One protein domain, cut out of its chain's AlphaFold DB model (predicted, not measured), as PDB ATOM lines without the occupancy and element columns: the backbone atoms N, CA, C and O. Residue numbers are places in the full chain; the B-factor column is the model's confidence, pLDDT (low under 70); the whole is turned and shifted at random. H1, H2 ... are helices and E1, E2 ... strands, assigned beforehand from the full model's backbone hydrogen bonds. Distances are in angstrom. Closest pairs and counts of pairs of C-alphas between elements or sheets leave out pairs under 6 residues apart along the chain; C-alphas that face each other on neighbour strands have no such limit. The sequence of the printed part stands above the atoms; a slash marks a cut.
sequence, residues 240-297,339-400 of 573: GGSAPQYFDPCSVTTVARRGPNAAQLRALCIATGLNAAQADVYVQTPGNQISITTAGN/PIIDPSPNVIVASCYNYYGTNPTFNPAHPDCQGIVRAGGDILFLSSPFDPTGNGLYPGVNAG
ATOM      1  N   GLY A 240     -13.292  28.577  -8.489       78.44
ATOM      2  CA  GLY A 240     -12.100  27.740  -8.470       78.44
ATOM      3  C   GLY A 240     -11.854  27.041  -7.148       78.44
ATOM      4  O   GLY A 240     -12.270  27.482  -6.082       78.44
ATOM      5  N   GLY A 241     -11.139  25.922  -7.220       80.69
ATOM      6  CA  GLY A 241     -10.578  25.285  -6.037       80.69
ATOM      7  C   GLY A 241      -9.249  25.934  -5.658       80.69
ATOM      8  O   GLY A 241      -8.379  26.125  -6.509       80.69
ATOM      9  N   SER A 242      -9.056  26.201  -4.373       84.12
ATOM     10  CA  SER A 242      -7.764  26.537  -3.782       84.12
ATOM     11  C   SER A 242      -7.460  25.579  -2.634       84.12
ATOM     12  O   SER A 242      -8.365  25.053  -1.988       84.12
ATOM     13  N   ALA A 243      -6.179  25.307  -2.403       88.69
ATOM     14  CA  ALA A 243      -5.720  24.414  -1.342       88.69
ATOM     15  C   ALA A 243      -4.544  25.039  -0.569       88.69
ATOM     16  O   ALA A 243      -3.421  24.532  -0.632       88.69
ATOM     17  N   PRO A 244      -4.736  26.183   0.110       89.25
ATOM     18  CA  PRO A 244      -3.683  26.792   0.917       89.25
ATOM     19  C   PRO A 244      -3.258  25.887   2.078       89.25
ATOM     20  O   PRO A 244      -4.052  25.094   2.588       89.25
ATOM     21  N   GLN A 245      -2.016  26.023   2.546       91.06
ATOM     22  CA  GLN A 245      -1.649  25.507   3.863       91.06
ATOM     23  C   GLN A 245      -2.364  26.304   4.944       91.06
ATOM     24  O   GLN A 245      -2.600  27.510   4.824       91.06
ATOM     25  N   TYR A 246      -2.656  25.617   6.034       93.06
ATOM     26  CA  TYR A 246      -3.295  26.216   7.191       93.06
ATOM     27  C   TYR A 246      -2.540  25.885   8.470       93.06
ATOM     28  O   TYR A 246      -1.716  24.969   8.509       93.06
ATOM     29  N   PHE A 247      -2.849  26.614   9.532       94.25
ATOM     30  CA  PHE A 247      -2.449  26.279  10.892       94.25
ATOM     31  C   PHE A 247      -3.674  25.825  11.687       94.25
ATOM     32  O   PHE A 247      -4.708  26.487  11.650       94.25
ATOM     33  N   ASP A 248      -3.571  24.694  12.394       95.06
ATOM     34  CA  ASP A 248      -4.670  24.159  13.200       95.06
ATOM     35  C   ASP A 248      -4.463  24.414  14.702       95.06
ATOM     36  O   ASP A 248      -3.651  23.726  15.344       95.06
ATOM     37  N   PRO A 249      -5.248  25.320  15.316       96.00
ATOM     38  CA  PRO A 249      -5.197  25.567  16.750       96.00
ATOM     39  C   PRO A 249      -5.470  24.324  17.600       96.00
ATOM     40  O   PRO A 249      -5.061  24.297  18.759       96.00
ATOM     41  N   CYS A 250      -6.124  23.284  17.067       95.94
ATOM     42  CA  CYS A 250      -6.436  22.056  17.796       95.94
ATOM     43  C   CYS A 250      -5.235  21.153  18.071       95.94
ATOM     44  O   CYS A 250      -5.339  20.274  18.935       95.94
ATOM     45  N   SER A 251      -4.110  21.356  17.380       95.12
ATOM     46  CA  SER A 251      -2.885  20.593  17.622       95.12
ATOM     47  C   SER A 251      -2.408  20.771  19.066       95.12
ATOM     48  O   SER A 251      -2.235  21.888  19.545       95.12
ATOM     49  N   VAL A 252      -2.114  19.686  19.785       95.38
ATOM     50  CA  VAL A 252      -1.691  19.750  21.206       95.38
ATOM     51  C   VAL A 252      -0.335  20.441  21.430       95.38
ATOM     52  O   VAL A 252       0.105  20.656  22.568       95.38
ATOM     53  N   THR A 253       0.361  20.775  20.345       93.19
ATOM     54  CA  THR A 253       1.602  21.552  20.350       93.19
ATOM     55  C   THR A 253       1.383  23.061  20.400       93.19
ATOM     56  O   THR A 253       2.338  23.759  20.741       93.19
ATOM     57  N   THR A 254       0.175  23.555  20.105       95.94
ATOM     58  CA  THR A 254      -0.123  24.993  20.050       95.94
ATOM     59  C   THR A 254      -0.119  25.629  21.438       95.94
ATOM     60  O   THR A 254      -0.376  24.977  22.462       95.94
ATOM     61  N   VAL A 255       0.166  26.928  21.485       96.62
ATOM     62  CA  VAL A 255       0.032  27.738  22.697       96.62
ATOM     63  C   VAL A 255      -1.433  27.774  23.122       96.62
ATOM     64  O   VAL A 255      -1.722  27.586  24.305       96.62
ATOM     65  N   ALA A 256      -2.373  27.892  22.183       95.50
ATOM     66  CA  ALA A 256      -3.801  27.922  22.485       95.50
ATOM     67  C   ALA A 256      -4.314  26.642  23.184       95.50
ATOM     68  O   ALA A 256      -5.116  26.729  24.118       95.50
ATOM     69  N   ARG A 257      -3.798  25.449  22.839       95.50
ATOM     70  CA  ARG A 257      -4.126  24.181  23.538       95.50
ATOM     71  C   ARG A 257      -3.441  24.015  24.892       95.50
ATOM     72  O   ARG A 257      -3.821  23.118  25.642       95.50
ATOM     73  N   ARG A 258      -2.462  24.859  25.225       95.12
ATOM     74  CA  ARG A 258      -1.729  24.855  26.508       95.12
ATOM     75  C   ARG A 258      -2.058  26.060  27.392       95.12
ATOM     76  O   ARG A 258      -1.621  26.113  28.540       95.12
ATOM     77  N   GLY A 259      -2.806  27.018  26.854       92.94
ATOM     78  CA  GLY A 259      -3.184  28.259  27.508       92.94
ATOM     79  C   GLY A 259      -4.376  28.127  28.466       92.94
ATOM     80  O   GLY A 259      -4.907  27.035  28.687       92.94
ATOM     81  N   PRO A 260      -4.843  29.255  29.030       93.38
ATOM     82  CA  PRO A 260      -5.907  29.272  30.038       93.38
ATOM     83  C   PRO A 260      -7.248  28.726  29.524       93.38
ATOM     84  O   PRO A 260      -7.983  28.095  30.280       93.38
ATOM     85  N   ASN A 261      -7.537  28.897  28.230       95.38
ATOM     86  CA  ASN A 261      -8.789  28.458  27.605       95.38
ATOM     87  C   ASN A 261      -8.696  27.054  26.980       95.38
ATOM     88  O   ASN A 261      -9.591  26.643  26.240       95.38
ATOM     89  N   ALA A 262      -7.637  26.290  27.277       95.81
ATOM     90  CA  ALA A 262      -7.361  24.998  26.650       95.81
ATOM     91  C   ALA A 262      -8.539  24.013  26.714       95.81
ATOM     92  O   ALA A 262      -8.780  23.285  25.752       95.81
ATOM     93  N   ALA A 263      -9.287  23.985  27.823       96.19
ATOM     94  CA  ALA A 263     -10.438  23.097  27.987       96.19
ATOM     95  C   ALA A 263     -11.618  23.473  27.071       96.19
ATOM     96  O   ALA A 263     -12.249  22.587  26.496       96.19
ATOM     97  N   GLN A 264     -11.895  24.770  26.906       97.31
ATOM     98  CA  GLN A 264     -12.954  25.256  26.016       97.31
ATOM     99  C   GLN A 264     -12.560  25.072  24.550       97.31
ATOM    100  O   GLN A 264     -13.348  24.548  23.767       97.31
ATOM    101  N   LEU A 265     -11.309  25.389  24.206       97.25
ATOM    102  CA  LEU A 265     -10.774  25.163  22.865       97.25
ATOM    103  C   LEU A 265     -10.829  23.676  22.499       97.25
ATOM    104  O   LEU A 265     -11.271  23.328  21.409       97.25
ATOM    105  N   ARG A 266     -10.479  22.779  23.434       96.94
ATOM    106  CA  ARG A 266     -10.642  21.324  23.262       96.94
ATOM    107  C   ARG A 266     -12.077  20.947  22.910       96.94
ATOM    108  O   ARG A 266     -12.290  20.115  22.032       96.94
ATOM    109  N   ALA A 267     -13.045  21.495  23.642       97.00
ATOM    110  CA  ALA A 267     -14.455  21.198  23.423       97.00
ATOM    111  C   ALA A 267     -14.901  21.670  22.034       97.00
ATOM    112  O   ALA A 267     -15.576  20.918  21.335       97.00
ATOM    113  N   LEU A 268     -14.448  22.852  21.602       97.19
ATOM    114  CA  LEU A 268     -14.706  23.358  20.257       97.19
ATOM    115  C   LEU A 268     -14.050  22.491  19.178       97.19
ATOM    116  O   LEU A 268     -14.711  22.168  18.204       97.19
ATOM    117  N   CYS A 269     -12.810  22.030  19.368       96.81
ATOM    118  CA  CYS A 269     -12.169  21.081  18.451       96.81
ATOM    119  C   CYS A 269     -13.007  19.819  18.243       96.81
ATOM    120  O   CYS A 269     -13.159  19.352  17.119       96.81
ATOM    121  N   ILE A 270     -13.567  19.271  19.326       95.88
ATOM    122  CA  ILE A 270     -14.451  18.104  19.237       95.88
ATOM    123  C   ILE A 270     -15.742  18.463  18.497       95.88
ATOM    124  O   ILE A 270     -16.198  17.702  17.648       95.88
ATOM    125  N   ALA A 271     -16.311  19.630  18.792       94.94
ATOM    126  CA  ALA A 271     -17.540  20.097  18.163       94.94
ATOM    127  C   ALA A 271     -17.379  20.400  16.660       94.94
ATOM    128  O   ALA A 271     -18.329  20.192  15.915       94.94
ATOM    129  N   THR A 272     -16.192  20.813  16.204       93.81
ATOM    130  CA  THR A 272     -15.871  21.019  14.778       93.81
ATOM    131  C   THR A 272     -15.393  19.744  14.071       93.81
ATOM    132  O   THR A 272     -14.938  19.796  12.931       93.81
ATOM    133  N   GLY A 273     -15.495  18.576  14.721       91.56
ATOM    134  CA  GLY A 273     -15.322  17.270  14.078       91.56
ATOM    135  C   GLY A 273     -14.066  16.487  14.466       91.56
ATOM    136  O   GLY A 273     -13.832  15.412  13.913       91.56
ATOM    137  N   LEU A 274     -13.254  16.957  15.421       93.56
ATOM    138  CA  LEU A 274     -12.153  16.155  15.960       93.56
ATOM    139  C   LEU A 274     -12.705  15.033  16.854       93.56
ATOM    140  O   LEU A 274     -13.507  15.268  17.757       93.56
ATOM    141  N   ASN A 275     -12.253  13.794  16.662       90.50
ATOM    142  CA  ASN A 275     -12.683  12.692  17.523       90.50
ATOM    143  C   ASN A 275     -12.269  12.958  18.984       90.50
ATOM    144  O   ASN A 275     -11.109  13.266  19.262       90.50
ATOM    145  N   ALA A 276     -13.189  12.769  19.934       90.44
ATOM    146  CA  ALA A 276     -12.919  12.954  21.360       90.44
ATOM    147  C   ALA A 276     -11.742  12.106  21.883       90.44
ATOM    148  O   ALA A 276     -11.030  12.553  22.780       90.44
ATOM    149  N   ALA A 277     -11.510  10.921  21.308       88.25
ATOM    150  CA  ALA A 277     -10.365  10.066  21.622       88.25
ATOM    151  C   ALA A 277      -9.036  10.592  21.045       88.25
ATOM    152  O   ALA A 277      -7.973  10.247  21.551       88.25
ATOM    153  N   GLN A 278      -9.088  11.422  19.999       88.12
ATOM    154  CA  GLN A 278      -7.916  12.028  19.359       88.12
ATOM    155  C   GLN A 278      -7.622  13.442  19.884       88.12
ATOM    156  O   GLN A 278      -6.502  13.916  19.733       88.12
ATOM    157  N   ALA A 279      -8.578  14.104  20.541       91.25
ATOM    158  CA  ALA A 279      -8.477  15.507  20.957       91.25
ATOM    159  C   ALA A 279      -7.274  15.848  21.863       91.25
ATOM    160  O   ALA A 279      -6.864  17.009  21.933       91.25
ATOM    161  N   ASP A 280      -6.707  14.852  22.550       93.25
ATOM    162  CA  ASP A 280      -5.566  15.018  23.465       93.25
ATOM    163  C   ASP A 280      -4.233  14.509  22.903       93.25
ATOM    164  O   ASP A 280      -3.203  14.614  23.566       93.25
ATOM    165  N   VAL A 281      -4.233  13.977  21.679       93.44
ATOM    166  CA  VAL A 281      -3.026  13.474  20.999       93.44
ATOM    167  C   VAL A 281      -2.870  14.011  19.579       93.44
ATOM    168  O   VAL A 281      -1.837  13.781  18.957       93.44
ATOM    169  N   TYR A 282      -3.881  14.708  19.058       94.88
ATOM    170  CA  TYR A 282      -3.874  15.259  17.713       94.88
ATOM    171  C   TYR A 282      -2.738  16.268  17.547       94.88
ATOM    172  O   TYR A 282      -2.607  17.224  18.313       94.88
ATOM    173  N   VAL A 283      -1.933  16.038  16.518       93.50
ATOM    174  CA  VAL A 283      -0.902  16.951  16.042       93.50
ATOM    175  C   VAL A 283      -1.159  17.141  14.561       93.50
ATOM    176  O   VAL A 283      -1.263  16.153  13.835       93.50
ATOM    177  N   GLN A 284      -1.266  18.396  14.136       90.56
ATOM    178  CA  GLN A 284      -1.480  18.720  12.731       90.56
ATOM    179  C   GLN A 284      -0.327  18.175  11.885       90.56
ATOM    180  O   GLN A 284       0.848  18.362  12.220       90.56
ATOM    181  N   THR A 285      -0.658  17.536  10.765       85.56
ATOM    182  CA  THR A 285       0.344  17.135   9.776       85.56
ATOM    183  C   THR A 285       1.046  18.386   9.211       85.56
ATOM    184  O   THR A 285       0.371  19.265   8.671       85.56
ATOM    185  N   PRO A 286       2.386  18.516   9.310       82.44
ATOM    186  CA  PRO A 286       3.085  19.702   8.819       82.44
ATOM    187  C   PRO A 286       2.871  19.945   7.323       82.44
ATOM    188  O   PRO A 286       3.022  19.030   6.515       82.44
ATOM    189  N   GLY A 287       2.565  21.193   6.959       80.81
ATOM    190  CA  GLY A 287       2.370  21.607   5.567       80.81
ATOM    191  C   GLY A 287       1.089  21.078   4.917       80.81
ATOM    192  O   GLY A 287       0.967  21.163   3.695       80.81
ATOM    193  N   ASN A 288       0.161  20.530   5.711       87.00
ATOM    194  CA  ASN A 288      -1.134  20.085   5.219       87.00
ATOM    195  C   ASN A 288      -1.948  21.262   4.671       87.00
ATOM    196  O   ASN A 288      -1.820  22.398   5.136       87.00
ATOM    197  N   GLN A 289      -2.789  20.965   3.691       89.12
ATOM    198  CA  GLN A 289      -3.590  21.949   2.980       89.12
ATOM    199  C   GLN A 289      -5.065  21.769   3.300       89.12
ATOM    200  O   GLN A 289      -5.520  20.661   3.576       89.12
ATOM    201  N   ILE A 290      -5.800  22.870   3.241       90.50
ATOM    202  CA  ILE A 290      -7.248  22.893   3.379       90.50
ATOM    203  C   ILE A 290      -7.849  23.310   2.048       90.50
ATOM    204  O   ILE A 290      -7.450  24.325   1.488       90.50
ATOM    205  N   SER A 291      -8.787  22.529   1.523       90.69
ATOM    206  CA  SER A 291      -9.467  22.898   0.284       90.69
ATOM    207  C   SER A 291     -10.553  23.941   0.553       90.69
ATOM    208  O   SER A 291     -11.329  23.822   1.496       90.69
ATOM    209  N   ILE A 292     -10.628  24.963  -0.284       89.06
ATOM    210  CA  ILE A 292     -11.727  25.923  -0.338       89.06
ATOM    211  C   ILE A 292     -12.155  26.045  -1.797       89.06
ATOM    212  O   ILE A 292     -11.312  25.991  -2.691       89.06
ATOM    213  N   THR A 293     -13.457  26.159  -2.042       87.75
ATOM    214  CA  THR A 293     -13.978  26.398  -3.393       87.75
ATOM    215  C   THR A 293     -14.618  27.773  -3.424       87.75
ATOM    216  O   THR A 293     -15.537  28.040  -2.646       87.75
ATOM    217  N   THR A 294     -14.106  28.641  -4.287       87.38
ATOM    218  CA  THR A 294     -14.648  29.975  -4.527       87.38
ATOM    219  C   THR A 294     -15.614  29.965  -5.704       87.38
ATOM    220  O   THR A 294     -15.613  29.039  -6.523       87.38
ATOM    221  N   ALA A 295     -16.457  30.986  -5.774       87.50
ATOM    222  CA  ALA A 295     -17.382  31.210  -6.876       87.50
ATOM    223  C   ALA A 295     -17.356  32.676  -7.311       87.50
ATOM    224  O   ALA A 295     -17.134  33.561  -6.483       87.50
ATOM    225  N   GLY A 296     -17.647  32.913  -8.587       88.62
ATOM    226  CA  GLY A 296     -17.862  34.257  -9.103       88.62
ATOM    227  C   GLY A 296     -19.087  34.903  -8.460       88.62
ATOM    228  O   GLY A 296     -20.039  34.220  -8.057       88.62
ATOM    229  N   ASN A 297     -19.062  36.227  -8.345       90.50
ATOM    230  CA  ASN A 297     -20.160  37.001  -7.791       90.50
ATOM    231  C   ASN A 297     -20.509  38.191  -8.690       90.50
ATOM    232  O   ASN A 297     -19.845  39.220  -8.679       90.50
ATOM    233  N   PRO A 339     -12.845  46.353  -0.549       94.75
ATOM    234  CA  PRO A 339     -12.151  45.566  -1.554       94.75
ATOM    235  C   PRO A 339     -12.917  44.263  -1.808       94.75
ATOM    236  O   PRO A 339     -13.500  43.679  -0.895       94.75
ATOM    237  N   ILE A 340     -12.895  43.816  -3.053       93.06
ATOM    238  CA  ILE A 340     -13.296  42.498  -3.510       93.06
ATOM    239  C   ILE A 340     -12.235  41.538  -2.996       93.06
ATOM    240  O   ILE A 340     -11.083  41.539  -3.435       93.06
ATOM    241  N   ILE A 341     -12.624  40.745  -2.013       89.19
ATOM    242  CA  ILE A 341     -11.735  39.807  -1.348       89.19
ATOM    243  C   ILE A 341     -12.344  38.417  -1.341       89.19
ATOM    244  O   ILE A 341     -13.548  38.236  -1.149       89.19
ATOM    245  N   ASP A 342     -11.462  37.438  -1.497       85.69
ATOM    246  CA  ASP A 342     -11.755  36.060  -1.154       85.69
ATOM    247  C   ASP A 342     -11.424  35.825   0.324       85.69
ATOM    248  O   ASP A 342     -10.418  36.341   0.830       85.69
ATOM    249  N   PRO A 343     -12.232  35.031   1.039       83.31
ATOM    250  CA  PRO A 343     -11.995  34.764   2.449       83.31
ATOM    251  C   PRO A 343     -10.699  33.972   2.664       83.31
ATOM    252  O   PRO A 343     -10.503  32.914   2.059       83.31
ATOM    253  N   SER A 344      -9.841  34.420   3.591       91.19
ATOM    254  CA  SER A 344      -8.666  33.642   3.999       91.19
ATOM    255  C   SER A 344      -9.069  32.450   4.883       91.19
ATOM    256  O   SER A 344      -9.650  32.638   5.962       91.19
ATOM    257  N   PRO A 345      -8.691  31.206   4.523       92.69
ATOM    258  CA  PRO A 345      -8.938  30.047   5.376       92.69
ATOM    259  C   PRO A 345      -8.272  30.146   6.748       92.69
ATOM    260  O   PRO A 345      -8.827  29.677   7.740       92.69
ATOM    261  N   ASN A 346      -7.093  30.771   6.829       94.81
ATOM    262  CA  ASN A 346      -6.386  30.934   8.095       94.81
ATOM    263  C   ASN A 346      -7.084  31.952   9.003       94.81
ATOM    264  O   ASN A 346      -7.189  31.706  10.203       94.81
ATOM    265  N   VAL A 347      -7.620  33.038   8.441       95.00
ATOM    266  CA  VAL A 347      -8.400  34.037   9.190       95.00
ATOM    267  C   VAL A 347      -9.723  33.444   9.689       95.00
ATOM    268  O   VAL A 347     -10.056  33.620  10.862       95.00
ATOM    269  N   ILE A 348     -10.431  32.656   8.865       94.19
ATOM    270  CA  ILE A 348     -11.636  31.907   9.284       94.19
ATOM    271  C   ILE A 348     -11.312  30.988  10.469       94.19
ATOM    272  O   ILE A 348     -11.988  31.017  11.502       94.19
ATOM    273  N   VAL A 349     -10.246  30.186  10.363       96.00
ATOM    274  CA  VAL A 349      -9.829  29.277  11.441       96.00
ATOM    275  C   VAL A 349      -9.457  30.064  12.706       96.00
ATOM    276  O   VAL A 349      -9.912  29.719  13.800       96.00
ATOM    277  N   ALA A 350      -8.677  31.139  12.585       96.81
ATOM    278  CA  ALA A 350      -8.281  31.984  13.710       96.81
ATOM    279  C   ALA A 350      -9.491  32.623  14.418       96.81
ATOM    280  O   ALA A 350      -9.567  32.602  15.653       96.81
ATOM    281  N   SER A 351     -10.467  33.121  13.654       96.06
ATOM    282  CA  SER A 351     -11.711  33.688  14.179       96.06
ATOM    283  C   SER A 351     -12.546  32.635  14.912       96.06
ATOM    284  O   SER A 351     -12.896  32.831  16.081       96.06
ATOM    285  N   CYS A 352     -12.768  31.461  14.303       96.81
ATOM    286  CA  CYS A 352     -13.504  30.365  14.939       96.81
ATOM    287  C   CYS A 352     -12.916  29.989  16.310       96.81
ATOM    288  O   CYS A 352     -13.651  29.867  17.295       96.81
ATOM    289  N   TYR A 353     -11.589  29.850  16.396       97.31
ATOM    290  CA  TYR A 353     -10.880  29.490  17.629       97.31
ATOM    291  C   TYR A 353     -10.535  30.686  18.529       97.31
ATOM    292  O   TYR A 353      -9.762  30.538  19.479       97.31
ATOM    293  N   ASN A 354     -11.182  31.831  18.298       96.44
ATOM    294  CA  ASN A 354     -11.192  32.995  19.177       96.44
ATOM    295  C   ASN A 354      -9.834  33.701  19.347       96.44
ATOM    296  O   ASN A 354      -9.565  34.284  20.399       96.44
ATOM    297  N   TYR A 355      -8.980  33.702  18.323       96.88
ATOM    298  CA  TYR A 355      -7.744  34.496  18.354       96.88
ATOM    299  C   TYR A 355      -8.013  36.007  18.341       96.88
ATOM    300  O   TYR A 355      -7.219  36.775  18.880       96.88
ATOM    301  N   TYR A 356      -9.159  36.430  17.798       95.69
ATOM    302  CA  TYR A 356      -9.551  37.839  17.687       95.69
ATOM    303  C   TYR A 356     -10.563  38.297  18.743       95.69
ATOM    304  O   TYR A 356     -10.975  39.453  18.743       95.69
ATOM    305  N   GLY A 357     -10.993  37.407  19.643       94.00
ATOM    306  CA  GLY A 357     -12.045  37.720  20.615       94.00
ATOM    307  C   GLY A 357     -13.471  37.699  20.045       94.00
ATOM    308  O   GLY A 357     -14.401  38.058  20.764       94.00
ATOM    309  N   THR A 358     -13.654  37.280  18.788       92.94
ATOM    310  CA  THR A 358     -14.948  37.202  18.082       92.94
ATOM    311  C   THR A 358     -15.807  36.009  18.524       92.94
ATOM    312  O   THR A 358     -17.033  36.080  18.482       92.94
ATOM    313  N   ASN A 359     -15.193  34.951  19.068       96.06
ATOM    314  CA  ASN A 359     -15.879  33.772  19.607       96.06
ATOM    315  C   ASN A 359     -15.510  33.490  21.085       96.06
ATOM    316  O   ASN A 359     -15.000  32.413  21.413       96.06
ATOM    317  N   PRO A 360     -15.759  34.424  22.025       95.19
ATOM    318  CA  PRO A 360     -15.199  34.380  23.382       95.19
ATOM    319  C   PRO A 360     -15.689  33.192  24.218       95.19
ATOM    320  O   PRO A 360     -15.046  32.791  25.189       95.19
ATOM    321  N   THR A 361     -16.833  32.617  23.850       95.62
ATOM    322  CA  THR A 361     -17.420  31.451  24.517       95.62
ATOM    323  C   THR A 361     -17.064  30.128  23.843       95.62
ATOM    324  O   THR A 361     -17.560  29.096  24.292       95.62
ATOM    325  N   PHE A 362     -16.241  30.137  22.785       96.75
ATOM    326  CA  PHE A 362     -15.917  28.957  21.972       96.75
ATOM    327  C   PHE A 362     -17.182  28.244  21.465       96.75
ATOM    328  O   PHE A 362     -17.326  27.025  21.569       96.75
ATOM    329  N   ASN A 363     -18.143  29.028  20.976       96.94
ATOM    330  CA  ASN A 363     -19.420  28.534  20.487       96.94
ATOM    331  C   ASN A 363     -19.230  27.843  19.122       96.94
ATOM    332  O   ASN A 363     -18.803  28.510  18.177       96.94
ATOM    333  N   PRO A 364     -19.582  26.553  18.972       95.69
ATOM    334  CA  PRO A 364     -19.500  25.867  17.682       95.69
ATOM    335  C   PRO A 364     -20.494  26.392  16.639       95.69
ATOM    336  O   PRO A 364     -20.323  26.127  15.456       95.69
ATOM    337  N   ALA A 365     -21.522  27.140  17.052       94.94
ATOM    338  CA  ALA A 365     -22.468  27.780  16.141       94.94
ATOM    339  C   ALA A 365     -21.986  29.143  15.604       94.94
ATOM    340  O   ALA A 365     -22.752  29.823  14.930       94.94
ATOM    341  N   HIS A 366     -20.756  29.569  15.917       93.75
ATOM    342  CA  HIS A 366     -20.169  30.757  15.298       93.75
ATOM    343  C   HIS A 366     -20.040  30.549  13.773       93.75
ATOM    344  O   HIS A 366     -19.571  29.476  13.385       93.75
ATOM    345  N   PRO A 367     -20.397  31.535  12.924       89.38
ATOM    346  CA  PRO A 367     -20.277  31.478  11.460       89.38
ATOM    347  C   PRO A 367     -19.013  30.779  10.944       89.38
ATOM    348  O   PRO A 367     -19.092  29.742  10.287       89.38
ATOM    349  N   ASP A 368     -17.849  31.273  11.362       91.81
ATOM    350  CA  ASP A 368     -16.544  30.763  10.922       91.81
ATOM    351  C   ASP A 368     -16.235  29.332  11.394       91.81
ATOM    352  O   ASP A 368     -15.376  28.659  10.833       91.81
ATOM    353  N   CYS A 369     -16.933  28.834  12.421       95.69
ATOM    354  CA  CYS A 369     -16.795  27.450  12.872       95.69
ATOM    355  C   CYS A 369     -17.683  26.482  12.095       95.69
ATOM    356  O   CYS A 369     -17.327  25.311  11.959       95.69
ATOM    357  N   GLN A 370     -18.832  26.947  11.601       92.88
ATOM    358  CA  GLN A 370     -19.791  26.094  10.899       92.88
ATOM    359  C   GLN A 370     -19.261  25.611   9.550       92.88
ATOM    360  O   GLN A 370     -19.665  24.543   9.096       92.88
ATOM    361  N   GLY A 371     -18.337  26.360   8.940       90.56
ATOM    362  CA  GLY A 371     -17.736  25.981   7.667       90.56
ATOM    363  C   GLY A 371     -16.565  25.003   7.753       90.56
ATOM    364  O   GLY A 371     -16.091  24.548   6.716       90.56
ATOM    365  N   ILE A 372     -16.083  24.658   8.952       94.62
ATOM    366  CA  ILE A 372     -14.928  23.765   9.130       94.62
ATOM    367  C   ILE A 372     -15.362  22.305   8.981       94.62
ATOM    368  O   ILE A 372     -16.135  21.797   9.794       94.62
ATOM    369  N   VAL A 373     -14.792  21.592   8.001       92.19
ATOM    370  CA  VAL A 373     -15.036  20.155   7.815       92.19
ATOM    371  C   VAL A 373     -13.757  19.346   8.010       92.19
ATOM    372  O   VAL A 373     -12.764  19.514   7.300       92.19
ATOM    373  N   ARG A 374     -13.787  18.429   8.985       92.12
ATOM    374  CA  ARG A 374     -12.648  17.578   9.360       92.12
ATOM    375  C   ARG A 374     -12.784  16.145   8.848       92.12
ATOM    376  O   ARG A 374     -13.864  15.558   8.884       92.12
ATOM    377  N   ALA A 375     -11.657  15.548   8.463       85.56
ATOM    378  CA  ALA A 375     -11.537  14.127   8.143       85.56
ATOM    379  C   ALA A 375     -10.202  13.579   8.665       85.56
ATOM    380  O   ALA A 375      -9.151  14.178   8.471       85.56
ATOM    381  N   GLY A 376     -10.229  12.447   9.374       80.88
ATOM    382  CA  GLY A 376      -9.015  11.875   9.981       80.88
ATOM    383  C   GLY A 376      -8.398  12.715  11.114       80.88
ATOM    384  O   GLY A 376      -7.340  12.360  11.621       80.88
ATOM    385  N   GLY A 377      -9.073  13.789  11.534       84.56
ATOM    386  CA  GLY A 377      -8.630  14.738  12.555       84.56
ATOM    387  C   GLY A 377      -8.200  16.083  11.973       84.56
ATOM    388  O   GLY A 377      -8.504  17.109  12.571       84.56
ATOM    389  N   ASP A 378      -7.593  16.085  10.788       91.00
ATOM    390  CA  ASP A 378      -7.226  17.295  10.051       91.00
ATOM    391  C   ASP A 378      -8.461  17.994   9.459       91.00
ATOM    392  O   ASP A 378      -9.480  17.352   9.178       91.00
ATOM    393  N   ILE A 379      -8.376  19.311   9.257       92.94
ATOM    394  CA  ILE A 379      -9.356  20.047   8.452       92.94
ATOM    395  C   ILE A 379      -9.086  19.733   6.980       92.94
ATOM    396  O   ILE A 379      -7.966  19.918   6.502       92.94
ATOM    397  N   LEU A 380     -10.099  19.214   6.286       90.88
ATOM    398  CA  LEU A 380      -9.987  18.775   4.896       90.88
ATOM    399  C   LEU A 380     -10.457  19.862   3.931       90.88
ATOM    400  O   LEU A 380      -9.801  20.120   2.923       90.88
ATOM    401  N   PHE A 381     -11.583  20.503   4.241       91.44
ATOM    402  CA  PHE A 381     -12.113  21.594   3.436       91.44
ATOM    403  C   PHE A 381     -12.919  22.591   4.266       91.44
ATOM    404  O   PHE A 381     -13.416  22.266   5.349       91.44
ATOM    405  N   LEU A 382     -13.043  23.805   3.736       92.81
ATOM    406  CA  LEU A 382     -14.023  24.788   4.166       92.81
ATOM    407  C   LEU A 382     -15.245  24.714   3.256       92.81
ATOM    408  O   LEU A 382     -15.117  24.691   2.035       92.81
ATOM    409  N   SER A 383     -16.425  24.710   3.863       92.12
ATOM    410  CA  SER A 383     -17.713  24.721   3.172       92.12
ATOM    411  C   SER A 383     -18.525  25.903   3.683       92.12
ATOM    412  O   SER A 383     -18.790  25.982   4.876       92.12
ATOM    413  N   SER A 384     -18.859  26.860   2.822       90.56
ATOM    414  CA  SER A 384     -19.595  28.055   3.244       90.56
ATOM    415  C   SER A 384     -20.986  27.674   3.764       90.56
ATOM    416  O   SER A 384     -21.787  27.127   3.001       90.56
ATOM    417  N   PRO A 385     -21.335  27.987   5.028       86.75
ATOM    418  CA  PRO A 385     -22.686  27.754   5.540       86.75
ATOM    419  C   PRO A 385     -23.706  28.753   4.965       86.75
ATOM    420  O   PRO A 385     -24.907  28.592   5.176       86.75
ATOM    421  N   PHE A 386     -23.233  29.786   4.261       84.44
ATOM    422  CA  PHE A 386     -24.041  30.866   3.696       84.44
ATOM    423  C   PHE A 386     -24.320  30.698   2.203       84.44
ATOM    424  O   PHE A 386     -25.035  31.517   1.632       84.44
ATOM    425  N   ASP A 387     -23.783  29.651   1.572       86.94
ATOM    426  CA  ASP A 387     -24.037  29.367   0.164       86.94
ATOM    427  C   ASP A 387     -25.502  28.928  -0.051       86.94
ATOM    428  O   ASP A 387     -25.893  27.842   0.396       86.94
ATOM    429  N   PRO A 388     -26.325  29.719  -0.766       81.19
ATOM    430  CA  PRO A 388     -27.726  29.387  -1.006       81.19
ATOM    431  C   PRO A 388     -27.907  28.160  -1.910       81.19
ATOM    432  O   PRO A 388     -28.985  27.564  -1.915       81.19
ATOM    433  N   THR A 389     -26.881  27.768  -2.672       83.06
ATOM    434  CA  THR A 389     -26.919  26.585  -3.542       83.06
ATOM    435  C   THR A 389     -26.680  25.283  -2.773       83.06
ATOM    436  O   THR A 389     -26.983  24.204  -3.282       83.06
ATOM    437  N   GLY A 390     -26.174  25.373  -1.537       82.81
ATOM    438  CA  GLY A 390     -25.846  24.224  -0.694       82.81
ATOM    439  C   GLY A 390     -24.583  23.463  -1.115       82.81
ATOM    440  O   GLY A 390     -24.319  22.397  -0.559       82.81
ATOM    441  N   ASN A 391     -23.804  23.988  -2.066       84.69
ATOM    442  CA  ASN A 391     -22.540  23.396  -2.514       84.69
ATOM    443  C   ASN A 391     -21.348  23.812  -1.632       84.69
ATOM    444  O   ASN A 391     -20.272  23.222  -1.723       84.69
ATOM    445  N   GLY A 392     -21.544  24.791  -0.748       87.44
ATOM    446  CA  GLY A 392     -20.535  25.289   0.177       87.44
ATOM    447  C   GLY A 392     -19.533  26.250  -0.456       87.44
ATOM    448  O   GLY A 392     -18.401  26.320   0.023       87.44
ATOM    449  N   LEU A 393     -19.920  26.953  -1.520       89.81
ATOM    450  CA  LEU A 393     -19.058  27.873  -2.261       89.81
ATOM    451  C   LEU A 393     -18.867  29.202  -1.518       89.81
ATOM    452  O   LEU A 393     -19.803  29.732  -0.917       89.81
ATOM    453  N   TYR A 394     -17.659  29.754  -1.584       89.75
ATOM    454  CA  TYR A 394     -17.345  31.083  -1.061       89.75
ATOM    455  C   TYR A 394     -17.310  32.103  -2.206       89.75
ATOM    456  O   TYR A 394     -16.330  32.123  -2.951       89.75
ATOM    457  N   PRO A 395     -18.354  32.927  -2.392       89.25
ATOM    458  CA  PRO A 395     -18.280  34.022  -3.345       89.25
ATOM    459  C   PRO A 395     -17.324  35.105  -2.839       89.25
ATOM    460  O   PRO A 395     -17.284  35.374  -1.633       89.25
ATOM    461  N   GLY A 396     -16.607  35.754  -3.756       88.94
ATOM    462  CA  GLY A 396     -15.921  37.006  -3.446       88.94
ATOM    463  C   GLY A 396     -16.931  38.061  -2.984       88.94
ATOM    464  O   GLY A 396     -18.078  38.081  -3.444       88.94
ATOM    465  N   VAL A 397     -16.537  38.932  -2.060       91.25
ATOM    466  CA  VAL A 397     -17.411  39.987  -1.518       91.25
ATOM    467  C   VAL A 397     -16.675  41.317  -1.422       91.25
ATOM    468  O   VAL A 397     -15.482  41.342  -1.130       91.25
ATOM    469  N   ASN A 398     -17.398  42.422  -1.615       93.19
ATOM    470  CA  ASN A 398     -16.936  43.757  -1.240       93.19
ATOM    471  C   ASN A 398     -17.011  43.892   0.283       93.19
ATOM    472  O   ASN A 398     -18.097  44.075   0.840       93.19
ATOM    473  N   ALA A 399     -15.882  43.740   0.971       92.31
ATOM    474  CA  ALA A 399     -15.873  43.751   2.427       92.31
ATOM    475  C   ALA A 399     -14.556  44.251   3.019       92.31
ATOM    476  O   ALA A 399     -13.473  44.045   2.479       92.31
ATOM    477  N   GLY A 400     -14.670  44.867   4.194       93.06
ATOM    478  CA  GLY A 400     -13.522  45.266   4.997       93.06
ATOM    479  C   GLY A 400     -12.729  46.428   4.397       93.06
ATOM    480  O   GLY A 400     -13.264  47.307   3.720       93.06
TER     481      GLY A 400
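Overview. This is residues 240 to 297 and 339 to 400 of the 573 residues of the protein "TonB-dependent receptor" of Planctomycetaceae bacterium (UniProt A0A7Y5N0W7). With little regular structure, this is a body mostly of loops: short helices H2 and H3 lie near the middle, H1 towards one end, the small ribbon E1 and E2 towards the other, and the hairpin E3 and E4 along one side. The 120 printed residues, under half in named elements, run E1 H1 E2 H2 H3 E3 E4, class mixed, with two antiparallel two-stranded sheets. The whole is compact, radius of gyration of the C-alphas 14.1 A, spanning 40 by 27 by 23 A.

Arrangement. E1, residues 240 to 242, is antiparallel to E2, residues 292 to 295; N 242 and O 292 are 2.8 A apart. H1, residues 262 to 271, touches no helix. H2, residues 345 to 352, touches H3, residues 367 to 370; their closest C-alphas, Cys 352 and Cys 369, are 4.9 A apart. E3, residues 372 to 375, and E4, residues 378 to 382, form a hairpin, N 373 and O 381 3.1 A apart. In H1 and H2 every O i to N i+4 pair is within hydrogen-bond range; H3 is too short for one.

Along the chain. E1 begins at C-alpha 240, (-12.100, 27.740, -8.470). H1 measures 14.1 A from first to last C-alpha. E4, 11.7 A, ends at C-alpha 382, (-14.023, 24.788, 4.166).

Size, cuts and confidence. Residues 298 to 338 are not printed; C-alphas 297 and 339 are 13.3 A apart across the cut. Links E1 to H1, H1 to E2 and H2 to H3 are long. No printed residue is under 70 in pLDDT.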